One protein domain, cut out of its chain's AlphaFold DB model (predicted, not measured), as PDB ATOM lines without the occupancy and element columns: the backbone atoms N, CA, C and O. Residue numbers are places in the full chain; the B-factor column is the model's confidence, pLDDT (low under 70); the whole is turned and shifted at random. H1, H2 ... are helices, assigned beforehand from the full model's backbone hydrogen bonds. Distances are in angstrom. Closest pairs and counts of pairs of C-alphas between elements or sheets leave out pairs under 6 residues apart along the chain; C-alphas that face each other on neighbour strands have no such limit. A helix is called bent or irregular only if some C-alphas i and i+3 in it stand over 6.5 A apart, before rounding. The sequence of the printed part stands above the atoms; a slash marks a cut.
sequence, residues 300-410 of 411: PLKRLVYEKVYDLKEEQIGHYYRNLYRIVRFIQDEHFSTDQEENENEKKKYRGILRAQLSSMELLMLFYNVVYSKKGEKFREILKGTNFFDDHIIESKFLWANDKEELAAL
ATOM      1  N   PRO A 300     220.422 226.118 243.838       95.56
ATOM      2  CA  PRO A 300     220.049 227.510 243.588       95.56
ATOM      3  C   PRO A 300     219.048 227.701 242.442       95.56
ATOM      4  O   PRO A 300     218.140 228.514 242.589       95.56
ATOM      5  N   LEU A 301     219.162 226.940 241.343       95.75
ATOM      6  CA  LEU A 301     218.218 227.017 240.220       95.75
ATOM      7  C   LEU A 301     216.831 226.534 240.642       95.75
ATOM      8  O   LEU A 301     215.842 227.221 240.404       95.75
ATOM      9  N   LYS A 302     216.764 225.392 241.339       97.00
ATOM     10  CA  LYS A 302     215.499 224.843 241.852       97.00
ATOM     11  C   LYS A 302     214.791 225.815 242.795       97.00
ATOM     12  O   LYS A 302     213.595 226.056 242.657       97.00
ATOM     13  N   ARG A 303     215.546 226.403 243.733       96.88
ATOM     14  CA  ARG A 303     215.035 227.409 244.677       96.88
ATOM     15  C   ARG A 303     214.548 228.658 243.961       96.88
ATOM     16  O   ARG A 303     213.452 229.112 244.248       96.88
ATOM     17  N   LEU A 304     215.334 229.189 243.023       96.94
ATOM     18  CA  LEU A 304     214.948 230.367 242.248       96.94
ATOM     19  C   LEU A 304     213.617 230.140 241.523       96.94
ATOM     20  O   LEU A 304     212.714 230.962 241.627       96.94
ATOM     21  N   VAL A 305     213.490 229.005 240.836       97.62
ATOM     22  CA  VAL A 305     212.295 228.637 240.066       97.62
ATOM     23  C   VAL A 305     211.086 228.468 240.975       97.62
ATOM     24  O   VAL A 305     210.031 229.040 240.706       97.62
ATOM     25  N   TYR A 306     211.236 227.725 242.075       97.50
ATOM     26  CA  TYR A 306     210.131 227.531 243.005       97.50
ATOM     27  C   TYR A 306     209.686 228.845 243.651       97.50
ATOM     28  O   TYR A 306     208.490 229.095 243.720       97.50
ATOM     29  N   GLU A 307     210.616 229.696 244.097       96.88
ATOM     30  CA  GLU A 307     210.266 230.971 244.736       96.88
ATOM     31  C   GLU A 307     209.569 231.920 243.756       96.88
ATOM     32  O   GLU A 307     208.556 232.505 244.126       96.88
ATOM     33  N   LYS A 308     210.010 232.001 242.488       96.50
ATOM     34  CA  LYS A 308     209.296 232.772 241.451       96.50
ATOM     35  C   LYS A 308     207.835 232.315 241.319       96.50
ATOM     36  O   LYS A 308     206.925 233.139 241.306       96.50
ATOM     37  N   VAL A 309     207.596 231.003 241.252       96.44
ATOM     38  CA  VAL A 309     206.234 230.446 241.156       96.44
ATOM     39  C   VAL A 309     205.440 230.649 242.442       96.44
ATOM     40  O   VAL A 309     204.252 230.971 242.384       96.44
ATOM     41  N   TYR A 310     206.079 230.475 243.596       95.06
ATOM     42  CA  TYR A 310     205.448 230.664 244.892       95.06
ATOM     43  C   TYR A 310     205.000 232.112 245.078       95.06
ATOM     44  O   TYR A 310     203.858 232.327 245.462       95.06
ATOM     45  N   ASP A 311     205.844 233.093 244.758       94.62
ATOM     46  CA  ASP A 311     205.519 234.516 244.887       94.62
ATOM     47  C   ASP A 311     204.341 234.915 243.979       94.62
ATOM     48  O   ASP A 311     203.467 235.677 244.391       94.62
ATOM     49  N   LEU A 312     204.241 234.330 242.779       93.56
ATOM     50  CA  LEU A 312     203.102 234.532 241.869       93.56
ATOM     51  C   LEU A 312     201.780 233.940 242.388       93.56
ATOM     52  O   LEU A 312     200.707 234.383 241.982       93.56
ATOM     53  N   LYS A 313     201.846 232.905 243.231       90.94
ATOM     54  CA  LYS A 313     200.691 232.126 243.716       90.94
ATOM     55  C   LYS A 313     200.511 232.227 245.233       90.94
ATOM     56  O   LYS A 313     199.731 231.472 245.817       90.94
ATOM     57  N   GLU A 314     201.242 233.136 245.880       89.75
ATOM     58  CA  GLU A 314     201.411 233.164 247.334       89.75
ATOM     59  C   GLU A 314     200.075 233.316 248.048       89.75
ATOM     60  O   GLU A 314     199.844 232.653 249.062       89.75
ATOM     61  N   GLU A 315     199.218 234.194 247.528       86.31
ATOM     62  CA  GLU A 315     197.930 234.494 248.133       86.31
ATOM     63  C   GLU A 315     197.147 233.198 248.332       86.31
ATOM     64  O   GLU A 315     196.846 232.828 249.461       86.31
ATOM     65  N   GLN A 316     196.929 232.415 247.279       86.19
ATOM     66  CA  GLN A 316     196.114 231.213 247.388       86.19
ATOM     67  C   GLN A 316     196.883 230.046 248.040       86.19
ATOM     68  O   GLN A 316     196.419 229.453 249.022       86.19
ATOM     69  N   ILE A 317     198.091 229.725 247.556       88.69
ATOM     70  CA  ILE A 317     198.819 228.522 247.997       88.69
ATOM     71  C   ILE A 317     199.438 228.681 249.394       88.69
ATOM     72  O   ILE A 317     199.535 227.725 250.169       88.69
ATOM     73  N   GLY A 318     199.804 229.906 249.770       90.38
ATOM     74  CA  GLY A 318     200.382 230.209 251.074       90.38
ATOM     75  C   GLY A 318     199.364 230.101 252.208       90.38
ATOM     76  O   GLY A 318     199.723 229.709 253.322       90.38
ATOM     77  N   HIS A 319     198.085 230.423 251.975       89.56
ATOM     78  CA  HIS A 319     197.018 230.150 252.950       89.56
ATOM     79  C   HIS A 319     196.841 228.643 253.178       89.56
ATOM     80  O   HIS A 319     196.810 228.203 254.333       89.56
ATOM     81  N   TYR A 320     196.818 227.862 252.097       94.50
ATOM     82  CA  TYR A 320     196.705 226.405 252.134       94.50
ATOM     83  C   TYR A 320     197.845 225.754 252.941       94.50
ATOM     84  O   TYR A 320     197.591 225.033 253.910       94.50
ATOM     85  N   TYR A 321     199.112 226.065 252.630       95.44
ATOM     86  CA  TYR A 321     200.248 225.470 253.347       95.44
ATOM     87  C   TYR A 321     200.348 225.910 254.806       95.44
ATOM     88  O   TYR A 321     200.716 225.105 255.660       95.44
ATOM     89  N   ARG A 322     199.980 227.156 255.135       94.00
ATOM     90  CA  ARG A 322     199.946 227.616 256.533       94.00
ATOM     91  C   ARG A 322     198.918 226.861 257.365       94.00
ATOM     92  O   ARG A 322     199.180 226.602 258.539       94.00
ATOM     93  N   ASN A 323     197.756 226.543 256.797       95.06
ATOM     94  CA  ASN A 323     196.758 225.743 257.499       95.06
ATOM     95  C   ASN A 323     197.278 224.319 257.721       95.06
ATOM     96  O   ASN A 323     197.301 223.851 258.858       95.06
ATOM     97  N   LEU A 324     197.832 223.702 256.674       96.75
ATOM     98  CA  LEU A 324     198.410 222.366 256.767       96.75
ATOM     99  C   LEU A 324     199.543 222.287 257.804       96.75
ATOM    100  O   LEU A 324     199.558 221.384 258.637       96.75
ATOM    101  N   TYR A 325     200.432 223.284 257.821       97.31
ATOM    102  CA  TYR A 325     201.463 223.446 258.848       97.31
ATOM    103  C   TYR A 325     200.867 223.484 260.257       97.31
ATOM    104  O   TYR A 325     201.368 222.811 261.154       97.31
ATOM    105  N   ARG A 326     199.786 224.249 260.469       97.44
ATOM    106  CA  ARG A 326     199.121 224.341 261.777       97.44
ATOM    107  C   ARG A 326     198.531 223.005 262.213       97.44
ATOM    108  O   ARG A 326     198.635 222.694 263.391       97.44
ATOM    109  N   ILE A 327     197.951 222.222 261.300       97.94
ATOM    110  CA  ILE A 327     197.420 220.888 261.625       97.94
ATOM    111  C   ILE A 327     198.553 219.957 262.046       97.94
ATOM    112  O   ILE A 327     198.469 219.311 263.087       97.94
ATOM    113  N   VAL A 328     199.631 219.902 261.259       97.44
ATOM    114  CA  VAL A 328     200.779 219.048 261.587       97.44
ATOM    115  C   VAL A 328     201.386 219.473 262.919       97.44
ATOM    116  O   VAL A 328     201.644 218.626 263.766       97.44
ATOM    117  N   ARG A 329     201.559 220.776 263.140       97.31
ATOM    118  CA  ARG A 329     202.051 221.300 264.410       97.31
ATOM    119  C   ARG A 329     201.132 220.949 265.580       97.31
ATOM    120  O   ARG A 329     201.633 220.531 266.610       97.31
ATOM    121  N   PHE A 330     199.815 221.048 265.407       97.81
ATOM    122  CA  PHE A 330     198.842 220.652 266.428       97.81
ATOM    123  C   PHE A 330     198.987 219.175 266.821       97.81
ATOM    124  O   PHE A 330     198.949 218.858 268.001       97.81
ATOM    125  N   ILE A 331     199.241 218.281 265.857       97.06
ATOM    126  CA  ILE A 331     199.545 216.871 266.152       97.06
ATOM    127  C   ILE A 331     200.876 216.733 266.905       97.06
ATOM    128  O   ILE A 331     200.986 215.933 267.829       97.06
ATOM    129  N   GLN A 332     201.909 217.459 266.476       94.44
ATOM    130  CA  GLN A 332     203.267 217.296 267.002       94.44
ATOM    131  C   GLN A 332     203.455 217.874 268.403       94.44
ATOM    132  O   GLN A 332     204.223 217.307 269.182       94.44
ATOM    133  N   ASP A 333     202.753 218.964 268.706       94.94
ATOM    134  CA  ASP A 333     202.785 219.638 270.004       94.94
ATOM    135  C   ASP A 333     201.961 218.863 271.065       94.94
ATOM    136  O   ASP A 333     202.166 219.069 272.261       94.94
ATOM    137  N   GLU A 334     201.068 217.951 270.656       94.94
ATOM    138  CA  GLU A 334     200.233 217.147 271.559       94.94
ATOM    139  C   GLU A 334     201.008 215.988 272.215       94.94
ATOM    140  O   GLU A 334     201.908 215.382 271.620       94.94
ATOM    141  N   HIS A 335     200.635 215.652 273.453       93.19
ATOM    142  CA  HIS A 335     201.262 214.591 274.240       93.19
ATOM    143  C   HIS A 335     200.221 213.543 274.676       93.19
ATOM    144  O   HIS A 335     199.602 213.647 275.736       93.19
ATOM    145  N   PHE A 336     200.062 212.500 273.862       91.56
ATOM    146  CA  PHE A 336     199.061 211.443 274.032       91.56
ATOM    147  C   PHE A 336     199.428 210.404 275.096       91.56
ATOM    148  O   PHE A 336     198.539 209.886 275.769       91.56
ATOM    149  N   SER A 337     200.718 210.092 275.250       90.62
ATOM    150  CA  SER A 337     201.217 209.122 276.232       90.62
ATOM    151  C   SER A 337     202.549 209.576 276.811       90.62
ATOM    152  O   SER A 337     203.340 210.229 276.138       90.62
ATOM    153  N   THR A 338     202.791 209.224 278.073       90.88
ATOM    154  CA  THR A 338     204.094 209.364 278.741       90.88
ATOM    155  C   THR A 338     205.151 208.426 278.174       90.88
ATOM    156  O   THR A 338     206.339 208.684 278.350       90.88
ATOM    157  N   ASP A 339     204.730 207.338 277.526       94.94
ATOM    158  CA  ASP A 339     205.635 206.472 276.783       94.94
ATOM    159  C   ASP A 339     205.948 207.093 275.415       94.94
ATOM    160  O   ASP A 339     205.048 207.472 274.660       94.94
ATOM    161  N   GLN A 340     207.238 207.229 275.099       92.69
ATOM    162  CA  GLN A 340     207.683 207.940 273.900       92.69
ATOM    163  C   GLN A 340     207.302 207.201 272.607       92.69
ATOM    164  O   GLN A 340     206.968 207.849 271.613       92.69
ATOM    165  N   GLU A 341     207.336 205.866 272.610       93.81
ATOM    166  CA  GLU A 341     207.000 205.053 271.441       93.81
ATOM    167  C   GLU A 341     205.490 205.081 271.180       93.81
ATOM    168  O   GLU A 341     205.051 205.332 270.055       93.81
ATOM    169  N   GLU A 342     204.679 204.906 272.224       94.00
ATOM    170  CA  GLU A 342     203.224 205.010 272.141       94.00
ATOM    171  C   GLU A 342     202.778 206.409 271.686       94.00
ATOM    172  O   GLU A 342     201.912 206.536 270.815       94.00
ATOM    173  N   ASN A 343     203.408 207.465 272.213       94.00
ATOM    174  CA  ASN A 343     203.108 208.840 271.823       94.00
ATOM    175  C   ASN A 343     203.397 209.096 270.337       94.00
ATOM    176  O   ASN A 343     202.561 209.664 269.629       94.00
ATOM    177  N   GLU A 344     204.552 208.650 269.831       94.50
ATOM    178  CA  GLU A 344     204.864 208.786 268.407       94.50
ATOM    179  C   GLU A 344     203.975 207.912 267.517       94.50
ATOM    180  O   GLU A 344     203.639 208.328 266.404       94.50
ATOM    181  N   ASN A 345     203.522 206.751 267.996       94.50
ATOM    182  CA  ASN A 345     202.556 205.919 267.282       94.50
ATOM    183  C   ASN A 345     201.192 206.619 267.127       94.50
ATOM    184  O   ASN A 345     200.640 206.637 266.021       94.50
ATOM    185  N   GLU A 346     200.674 207.263 268.180       95.00
ATOM    186  CA  GLU A 346     199.435 208.050 268.087       95.00
ATOM    187  C   GLU A 346     199.614 209.270 267.170       95.00
ATOM    188  O   GLU A 346     198.795 209.503 266.276       95.00
ATOM    189  N   LYS A 347     200.727 210.007 267.279       95.88
ATOM    190  CA  LYS A 347     201.014 211.112 266.351       95.88
ATOM    191  C   LYS A 347     201.101 210.633 264.902       95.88
ATOM    192  O   LYS A 347     200.521 211.251 264.006       95.88
ATOM    193  N   LYS A 348     201.783 209.510 264.650       95.06
ATOM    194  CA  LYS A 348     201.895 208.889 263.321       95.06
ATOM    195  C   LYS A 348     200.526 208.528 262.755       95.06
ATOM    196  O   LYS A 348     200.293 208.761 261.568       95.06
ATOM    197  N   LYS A 349     199.609 208.020 263.580       95.50
ATOM    198  CA  LYS A 349     198.222 207.740 263.188       95.50
ATOM    199  C   LYS A 349     197.510 209.007 262.699       95.50
ATOM    200  O   LYS A 349     196.972 208.993 261.591       95.50
ATOM    201  N   TYR A 350     197.554 210.114 263.444       97.12
ATOM    202  CA  TYR A 350     196.910 211.368 263.021       97.12
ATOM    203  C   TYR A 350     197.584 212.004 261.795       97.12
ATOM    204  O   TYR A 350     196.888 212.450 260.878       97.12
ATOM    205  N   ARG A 351     198.923 211.964 261.704       96.00
ATOM    206  CA  ARG A 351     199.655 212.355 260.483       96.00
ATOM    207  C   ARG A 351     199.209 211.525 259.278       96.00
ATOM    208  O   ARG A 351     198.993 212.081 258.206       96.00
ATOM    209  N   GLY A 352     199.022 210.216 259.460       95.31
ATOM    210  CA  GLY A 352     198.519 209.305 258.431       95.31
ATOM    211  C   GLY A 352     197.105 209.653 257.957       95.31
ATOM    212  O   GLY A 352     196.864 209.678 256.752       95.31
ATOM    213  N   ILE A 353     196.196 209.990 258.880       96.31
ATOM    214  CA  ILE A 353     194.830 210.432 258.549       96.31
ATOM    215  C   ILE A 353     194.863 211.719 257.721       96.31
ATOM    216  O   ILE A 353     194.214 211.781 256.676       96.31
ATOM    217  N   LEU A 354     195.633 212.722 258.161       96.81
ATOM    218  CA  LEU A 354     195.796 213.985 257.435       96.81
ATOM    219  C   LEU A 354     196.363 213.746 256.033       96.81
ATOM    220  O   LEU A 354     195.820 214.234 255.046       96.81
ATOM    221  N   ARG A 355     197.438 212.962 255.944       95.00
ATOM    222  CA  ARG A 355     198.107 212.632 254.686       95.00
ATOM    223  C   ARG A 355     197.168 211.955 253.691       95.00
ATOM    224  O   ARG A 355     197.228 212.269 252.510       95.00
ATOM    225  N   ALA A 356     196.281 211.078 254.160       94.12
ATOM    226  CA  ALA A 356     195.296 210.407 253.315       94.12
ATOM    227  C   ALA A 356     194.255 211.363 252.690       94.12
ATOM    228  O   ALA A 356     193.588 210.980 251.731       94.12
ATOM    229  N   GLN A 357     194.113 212.595 253.195       93.81
ATOM    230  CA  GLN A 357     193.228 213.609 252.601       93.81
ATOM    231  C   GLN A 357     193.868 214.350 251.408       93.81
ATOM    232  O   GLN A 357     193.163 214.944 250.578       93.81
ATOM    233  N   LEU A 358     195.200 214.322 251.315       94.62
ATOM    234  CA  LEU A 358     195.982 215.038 250.311       94.62
ATOM    235  C   LEU A 358     196.126 214.191 249.043       94.62
ATOM    236  O   LEU A 358     196.433 213.001 249.103       94.62
ATOM    237  N   SER A 359     195.922 214.800 247.876       92.81
ATOM    238  CA  SER A 359     196.202 214.130 246.605       92.81
ATOM    239  C   SER A 359     197.706 213.995 246.364       92.81
ATOM    240  O   SER A 359     198.520 214.708 246.950       92.81
ATOM    241  N   SER A 360     198.082 213.121 245.425       92.88
ATOM    242  CA  SER A 360     199.485 212.980 245.006       92.88
ATOM    243  C   SER A 360     200.111 214.304 244.549       92.88
ATOM    244  O   SER A 360     201.284 214.538 244.827       92.88
ATOM    245  N   MET A 361     199.339 215.184 243.897       93.38
ATOM    246  CA  MET A 361     199.848 216.480 243.440       93.38
ATOM    247  C   MET A 361     199.973 217.491 244.584       93.38
ATOM    248  O   MET A 361     200.948 218.234 244.635       93.38
ATOM    249  N   GLU A 362     199.046 217.485 245.546       95.31
ATOM    250  CA  GLU A 362     199.167 218.298 246.766       95.31
ATOM    251  C   GLU A 362     200.407 217.909 247.576       95.31
ATOM    252  O   GLU A 362     201.149 218.786 248.013       95.31
ATOM    253  N   LEU A 363     200.663 216.605 247.734       95.62
ATOM    254  CA  LEU A 363     201.856 216.097 248.416       95.62
ATOM    255  C   LEU A 363     203.144 216.491 247.691       95.62
ATOM    256  O   LEU A 363     204.095 216.915 248.342       95.62
ATOM    257  N   LEU A 364     203.170 216.389 246.358       96.00
ATOM    258  CA  LEU A 364     204.323 216.787 245.551       96.00
ATOM    259  C   LEU A 364     204.607 218.291 245.662       96.00
ATOM    260  O   LEU A 364     205.739 218.703 245.902       96.00
ATOM    261  N   MET A 365     203.572 219.121 245.539       95.88
ATOM    262  CA  MET A 365     203.725 220.571 245.644       95.88
ATOM    263  C   MET A 365     204.089 221.008 247.069       95.88
ATOM    264  O   MET A 365     204.884 221.932 247.242       95.88
ATOM    265  N   LEU A 366     203.561 220.324 248.092       96.50
ATOM    266  CA  LEU A 366     203.990 220.503 249.478       96.50
ATOM    267  C   LEU A 366     205.462 220.126 249.664       96.50
ATOM    268  O   LEU A 366     206.191 220.860 250.325       96.50
ATOM    269  N   PHE A 367     205.910 219.011 249.081       96.62
ATOM    270  CA  PHE A 367     207.314 218.610 249.108       96.62
ATOM    271  C   PHE A 367     208.212 219.712 248.533       96.62
ATOM    272  O   PHE A 367     209.158 220.140 249.194       96.62
ATOM    273  N   TYR A 368     207.868 220.271 247.371       96.88
ATOM    274  CA  TYR A 368     208.624 221.399 246.826       96.88
ATOM    275  C   TYR A 368     208.577 222.638 247.722       96.88
ATOM    276  O   TYR A 368     209.597 223.308 247.871       96.88
ATOM    277  N   ASN A 369     207.444 222.910 248.378       96.88
ATOM    278  CA  ASN A 369     207.345 224.016 249.327       96.88
ATOM    279  C   ASN A 369     208.353 223.886 250.468       96.88
ATOM    280  O   ASN A 369     209.094 224.828 250.745       96.88
ATOM    281  N   VAL A 370     208.404 222.718 251.111       96.38
ATOM    282  CA  VAL A 370     209.249 222.513 252.295       96.38
ATOM    283  C   VAL A 370     210.733 222.383 251.954       96.38
ATOM    284  O   VAL A 370     211.577 222.712 252.783       96.38
ATOM    285  N   VAL A 371     211.076 221.929 250.746       95.88
ATOM    286  CA  VAL A 371     212.479 221.789 250.327       95.88
ATOM    287  C   VAL A 371     213.036 223.094 249.750       95.88
ATOM    288  O   VAL A 371     214.178 223.461 250.058       95.88
ATOM    289  N   TYR A 372     212.252 223.803 248.931       96.50
ATOM    290  CA  TYR A 372     212.764 224.877 248.075       96.50
ATOM    291  C   TYR A 372     212.317 226.289 248.455       96.50
ATOM    292  O   TYR A 372     213.016 227.229 248.077       96.50
ATOM    293  N   SER A 373     211.242 226.468 249.229       95.19
ATOM    294  CA  SER A 373     210.840 227.805 249.686       95.19
ATOM    295  C   SER A 373     211.429 228.171 251.039       95.19
ATOM    296  O   SER A 373     211.387 227.392 251.993       95.19
ATOM    297  N   LYS A 374     211.856 229.427 251.171       92.38
ATOM    298  CA  LYS A 374     212.220 230.043 252.454       92.38
ATOM    299  C   LYS A 374     211.054 230.034 253.443       92.38
ATOM    300  O   LYS A 374     211.253 229.831 254.637       92.38
ATOM    301  N   LYS A 375     209.817 230.228 252.972       91.81
ATOM    302  CA  LYS A 375     208.621 230.230 253.839       91.81
ATOM    303  C   LYS A 375     208.254 228.823 254.324       91.81
ATOM    304  O   LYS A 375     207.633 228.693 255.381       91.81
ATOM    305  N   GLY A 376     208.676 227.791 253.593       93.75
ATOM    306  CA  GLY A 376     208.465 226.383 253.928       93.75
ATOM    307  C   GLY A 376     209.442 225.820 254.966       93.75
ATOM    308  O   GLY A 376     209.182 224.751 255.511       93.75
ATOM    309  N   GLU A 377     210.521 226.532 255.308       93.69
ATOM    310  CA  GLU A 377     211.600 226.026 256.176       93.69
ATOM    311  C   GLU A 377     211.102 225.582 257.560       93.69
ATOM    312  O   GLU A 377     211.409 224.487 258.023       93.69
ATOM    313  N   LYS A 378     210.227 226.368 258.201       95.06
ATOM    314  CA  LYS A 378     209.626 225.967 259.487       95.06
ATOM    315  C   LYS A 378     208.778 224.706 259.372       95.06
ATOM    316  O   LYS A 378     208.656 223.964 260.340       95.06
ATOM    317  N   PHE A 379     208.142 224.494 258.224       96.75
ATOM    318  CA  PHE A 379     207.334 223.305 257.997       96.75
ATOM    319  C   PHE A 379     208.228 222.089 257.720       96.75
ATOM    320  O   PHE A 379     207.972 221.012 258.254       96.75
ATOM    321  N   ARG A 380     209.337 222.285 256.997       95.75
ATOM    322  CA  ARG A 380     210.388 221.278 256.815       95.75
ATOM    323  C   ARG A 380     210.863 220.706 258.149       95.75
ATOM    324  O   ARG A 380     210.855 219.491 258.310       95.75
ATOM    325  N   GLU A 381     211.205 221.566 259.106       95.31
ATOM    326  CA  GLU A 381     211.725 221.136 260.412       95.31
ATOM    327  C   GLU A 381     210.722 220.295 261.213       95.31
ATOM    328  O   GLU A 381     211.114 219.340 261.873       95.31
ATOM    329  N   ILE A 382     209.422 220.592 261.118       95.06
ATOM    330  CA  ILE A 382     208.379 219.812 261.806       95.06
ATOM    331  C   ILE A 382     208.130 218.453 261.127       95.06
ATOM    332  O   ILE A 382     207.713 217.499 261.785       95.06
ATOM    333  N   LEU A 383     208.338 218.361 259.812       94.31
ATOM    334  CA  LEU A 383     208.128 217.125 259.050       94.31
ATOM    335  C   LEU A 383     209.350 216.205 259.034       94.31
ATOM    336  O   LEU A 383     209.196 215.007 258.780       94.31
ATOM    337  N   LYS A 384     210.541 216.733 259.308       93.88
ATOM    338  CA  LYS A 384     211.775 215.953 259.350       93.88
ATOM    339  C   LYS A 384     211.683 214.839 260.397       93.88
ATOM    340  O   LYS A 384     211.255 215.083 261.522       93.88
ATOM    341  N   GLY A 385     212.057 213.613 260.035       90.88
ATOM    342  CA  GLY A 385     211.997 212.464 260.949       90.88
ATOM    343  C   GLY A 385     210.606 211.849 261.124       90.88
ATOM    344  O   GLY A 385     210.433 210.912 261.900       90.88
ATOM    345  N   THR A 386     209.580 212.367 260.436       90.12
ATOM    346  CA  THR A 386     208.187 211.920 260.635       90.12
ATOM    347  C   THR A 386     207.706 210.903 259.602       90.12
ATOM    348  O   THR A 386     206.606 210.362 259.761       90.12
ATOM    349  N   ASN A 387     208.495 210.664 258.545       87.69
ATOM    350  CA  ASN A 387     208.137 209.862 257.369       87.69
ATOM    351  C   ASN A 387     206.792 210.284 256.749       87.69
ATOM    352  O   ASN A 387     205.998 209.455 256.306       87.69
ATOM    353  N   PHE A 388     206.495 211.591 256.754       92.50
ATOM    354  CA  PHE A 388     205.229 212.116 256.240       92.50
ATOM    355  C   PHE A 388     205.061 211.905 254.730       92.50
ATOM    356  O   PHE A 388     203.940 211.818 254.256       92.50
ATOM    357  N   PHE A 389     206.137 211.817 253.953       91.25
ATOM    358  CA  PHE A 389     206.046 211.693 252.494       91.25
ATOM    359  C   PHE A 389     206.250 210.260 251.973       91.25
ATOM    360  O   PHE A 389     205.907 209.976 250.821       91.25
ATOM    361  N   ASP A 390     206.774 209.365 252.814       80.00
ATOM    362  CA  ASP A 390     207.149 207.989 252.472       80.00
ATOM    363  C   ASP A 390     205.999 207.222 251.827       80.00
ATOM    364  O   ASP A 390     204.874 207.303 252.306       80.00
ATOM    365  N   ASP A 391     206.284 206.487 250.750       77.06
ATOM    366  CA  ASP A 391     205.368 205.614 249.993       77.06
ATOM    367  C   ASP A 391     204.151 206.295 249.330       77.06
ATOM    368  O   ASP A 391     203.341 205.619 248.694       77.06
ATOM    369  N   HIS A 392     204.000 207.622 249.446       82.69
ATOM    370  CA  HIS A 392     202.820 208.347 248.939       82.69
ATOM    371  C   HIS A 392     203.145 209.435 247.916       82.69
ATOM    372  O   HIS A 392     202.262 209.834 247.150       82.69
ATOM    373  N   ILE A 393     204.396 209.899 247.858       87.88
ATOM    374  CA  ILE A 393     204.866 210.684 246.719       87.88
ATOM    375  C   ILE A 393     205.131 209.748 245.541       87.88
ATOM    376  O   ILE A 393     205.850 208.758 245.646       87.88
ATOM    377  N   ILE A 394     204.576 210.104 244.384       88.69
ATOM    378  CA  ILE A 394     204.861 209.420 243.127       88.69
ATOM    379  C   ILE A 394     206.190 209.968 242.595       88.69
ATOM    380  O   ILE A 394     206.201 210.972 241.891       88.69
ATOM    381  N   GLU A 395     207.308 209.318 242.927       87.50
ATOM    382  CA  GLU A 395     208.655 209.783 242.541       87.50
ATOM    383  C   GLU A 395     208.842 209.947 241.024       87.50
ATOM    384  O   GLU A 395     209.663 210.746 240.583       87.50
ATOM    385  N   SER A 396     208.079 209.215 240.200       89.00
ATOM    386  CA  SER A 396     208.109 209.374 238.738       89.00
ATOM    387  C   SER A 396     207.517 210.700 238.248       89.00
ATOM    388  O   SER A 396     207.678 211.027 237.077       89.00
ATOM    389  N   LYS A 397     206.844 211.457 239.123       91.12
ATOM    390  CA  LYS A 397     206.341 212.811 238.856       91.12
ATOM    391  C   LYS A 397     207.281 213.910 239.354       91.12
ATOM    392  O   LYS A 397     206.904 215.076 239.307       91.12
ATOM    393  N   PHE A 398     208.466 213.573 239.870       94.12
ATOM    394  CA  PHE A 398     209.434 214.609 240.208       94.12
ATOM    395  C   PHE A 398     209.860 215.376 238.959       94.12
ATOM    396  O   PHE A 398     210.177 214.786 237.928       94.12
ATOM    397  N   LEU A 399     209.907 216.698 239.100       93.94
ATOM    398  CA  LEU A 399     210.422 217.608 238.093       93.94
ATOM    399  C   LEU A 399     211.934 217.429 237.971       93.94
ATOM    400  O   LEU A 399     212.480 217.409 236.871       93.94
ATOM    401  N   TRP A 400     212.610 217.246 239.107       94.44
ATOM    402  CA  TRP A 400     214.044 217.011 239.155       94.44
ATOM    403  C   TRP A 400     214.328 215.605 239.684       94.44
ATOM    404  O   TRP A 400     214.047 215.282 240.834       94.44
ATOM    405  N   ALA A 401     214.925 214.750 238.853       85.44
ATOM    406  CA  ALA A 401     215.133 213.336 239.183       85.44
ATOM    407  C   ALA A 401     215.966 213.104 240.462       85.44
ATOM    408  O   ALA A 401     215.771 212.108 241.160       85.44
ATOM    409  N   ASN A 402     216.871 214.029 240.796       89.81
ATOM    410  CA  ASN A 402     217.678 213.988 242.017       89.81
ATOM    411  C   ASN A 402     216.917 214.413 243.289       89.81
ATOM    412  O   ASN A 402     217.496 214.365 244.368       89.81
ATOM    413  N   ASP A 403     215.632 214.774 243.208       93.94
ATOM    414  CA  ASP A 403     214.796 215.084 244.380       93.94
ATOM    415  C   ASP A 403     214.584 213.887 245.310       93.94
ATOM    416  O   ASP A 403     214.230 214.063 246.473       93.94
ATOM    417  N   LYS A 404     214.878 212.671 244.842       91.06
ATOM    418  CA  LYS A 404     214.952 211.481 245.698       91.06
ATOM    419  C   LYS A 404     215.974 211.644 246.830       91.06
ATOM    420  O   LYS A 404     215.738 211.145 247.926       91.06
ATOM    421  N   GLU A 405     217.080 212.355 246.582       91.94
ATOM    422  CA  GLU A 405     218.091 212.670 247.605       91.94
ATOM    423  C   GLU A 405     217.498 213.603 248.682       91.94
ATOM    424  O   GLU A 405     217.664 213.362 249.877       91.94
ATOM    425  N   GLU A 406     216.739 214.624 248.268       92.62
ATOM    426  CA  GLU A 406     216.082 215.574 249.177       92.62
ATOM    427  C   GLU A 406     214.936 214.924 249.963       92.62
ATOM    428  O   GLU A 406     214.778 215.182 251.156       92.62
ATOM    429  N   LEU A 407     214.161 214.040 249.326       92.12
ATOM    430  CA  LEU A 407     213.126 213.254 249.995       92.12
ATOM    431  C   LEU A 407     213.734 212.334 251.060       92.12
ATOM    432  O   LEU A 407     213.222 212.268 252.176       92.12
ATOM    433  N   ALA A 408     214.842 211.658 250.745       90.62
ATOM    434  CA  ALA A 408     215.551 210.819 251.707       90.62
ATOM    435  C   ALA A 408     216.087 211.625 252.901       90.62
ATOM    436  O   ALA A 408     216.083 211.116 254.014       90.62
ATOM    437  N   ALA A 409     216.486 212.885 252.702       90.44
ATOM    438  CA  ALA A 409     216.949 213.771 253.774       90.44
ATOM    439  C   ALA A 409     215.831 214.278 254.715       90.44
ATOM    440  O   ALA A 409     216.131 214.910 255.734       90.44
ATOM    441  N   LEU A 410     214.555 214.059 254.366       89.44
ATOM    442  CA  LEU A 410     213.397 214.363 255.219       89.44
ATOM    443  C   LEU A 410     212.963 213.180 256.096       89.44
ATOM    444  O   LEU A 410     212.204 213.394 257.048       89.44
TER     445      LEU A 410
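What this domain is: This is residues 300 to 410 of the 411 residues of an uncharacterized protein of Bacillus safensis (UniProt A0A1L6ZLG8). A helical hairpin, H1b and H2, makes one end of an elongated body; at the other, H1a turns off sharply and packs on H3, while H4 packs on H1b. A long loop leads to H5, near H3. The printed part has 111 residues with five named helices, H1 to H5, all helix by class, compact (radius of gyration of the C-alphas 14.4 A), spanning 44 by 28 by 23 A.

Where its parts are: H1, residues 300 to 333, by its hydrogen bonds one helix, is bent: C-alphas 312 and 315 are 8.1 A apart. Its arms are H1a, 300 to 312, from C-alpha 300 at (220.049, 227.510, 243.588), and H1b, 315 to 333, 26.9 A long. H2 is 340 to 357, 26.4 A; H3 360 to 372; H4 377 to 383; H5 403 to 408, ending at (215.551, 210.819, 251.707).

How they stand to each other: H1a touches H3, closest C-alphas Arg 303 and Tyr 372, 4.8 A. H1b touches H2, closest C-alphas Ile 331 and Lys 347, 5.9 A, at a shallow tilt of 25 degrees, opposite ways. Every O i to N i+4 pair is within hydrogen-bond range in H1a, H3 and H5, but 14 of 15 in H1b, 13 of 14 in H2, 2 of 3 in H4.

The domain as a whole: The printed part has no cut; the link H4 to H5 is long; no printed residue is under 70 in pLDDT.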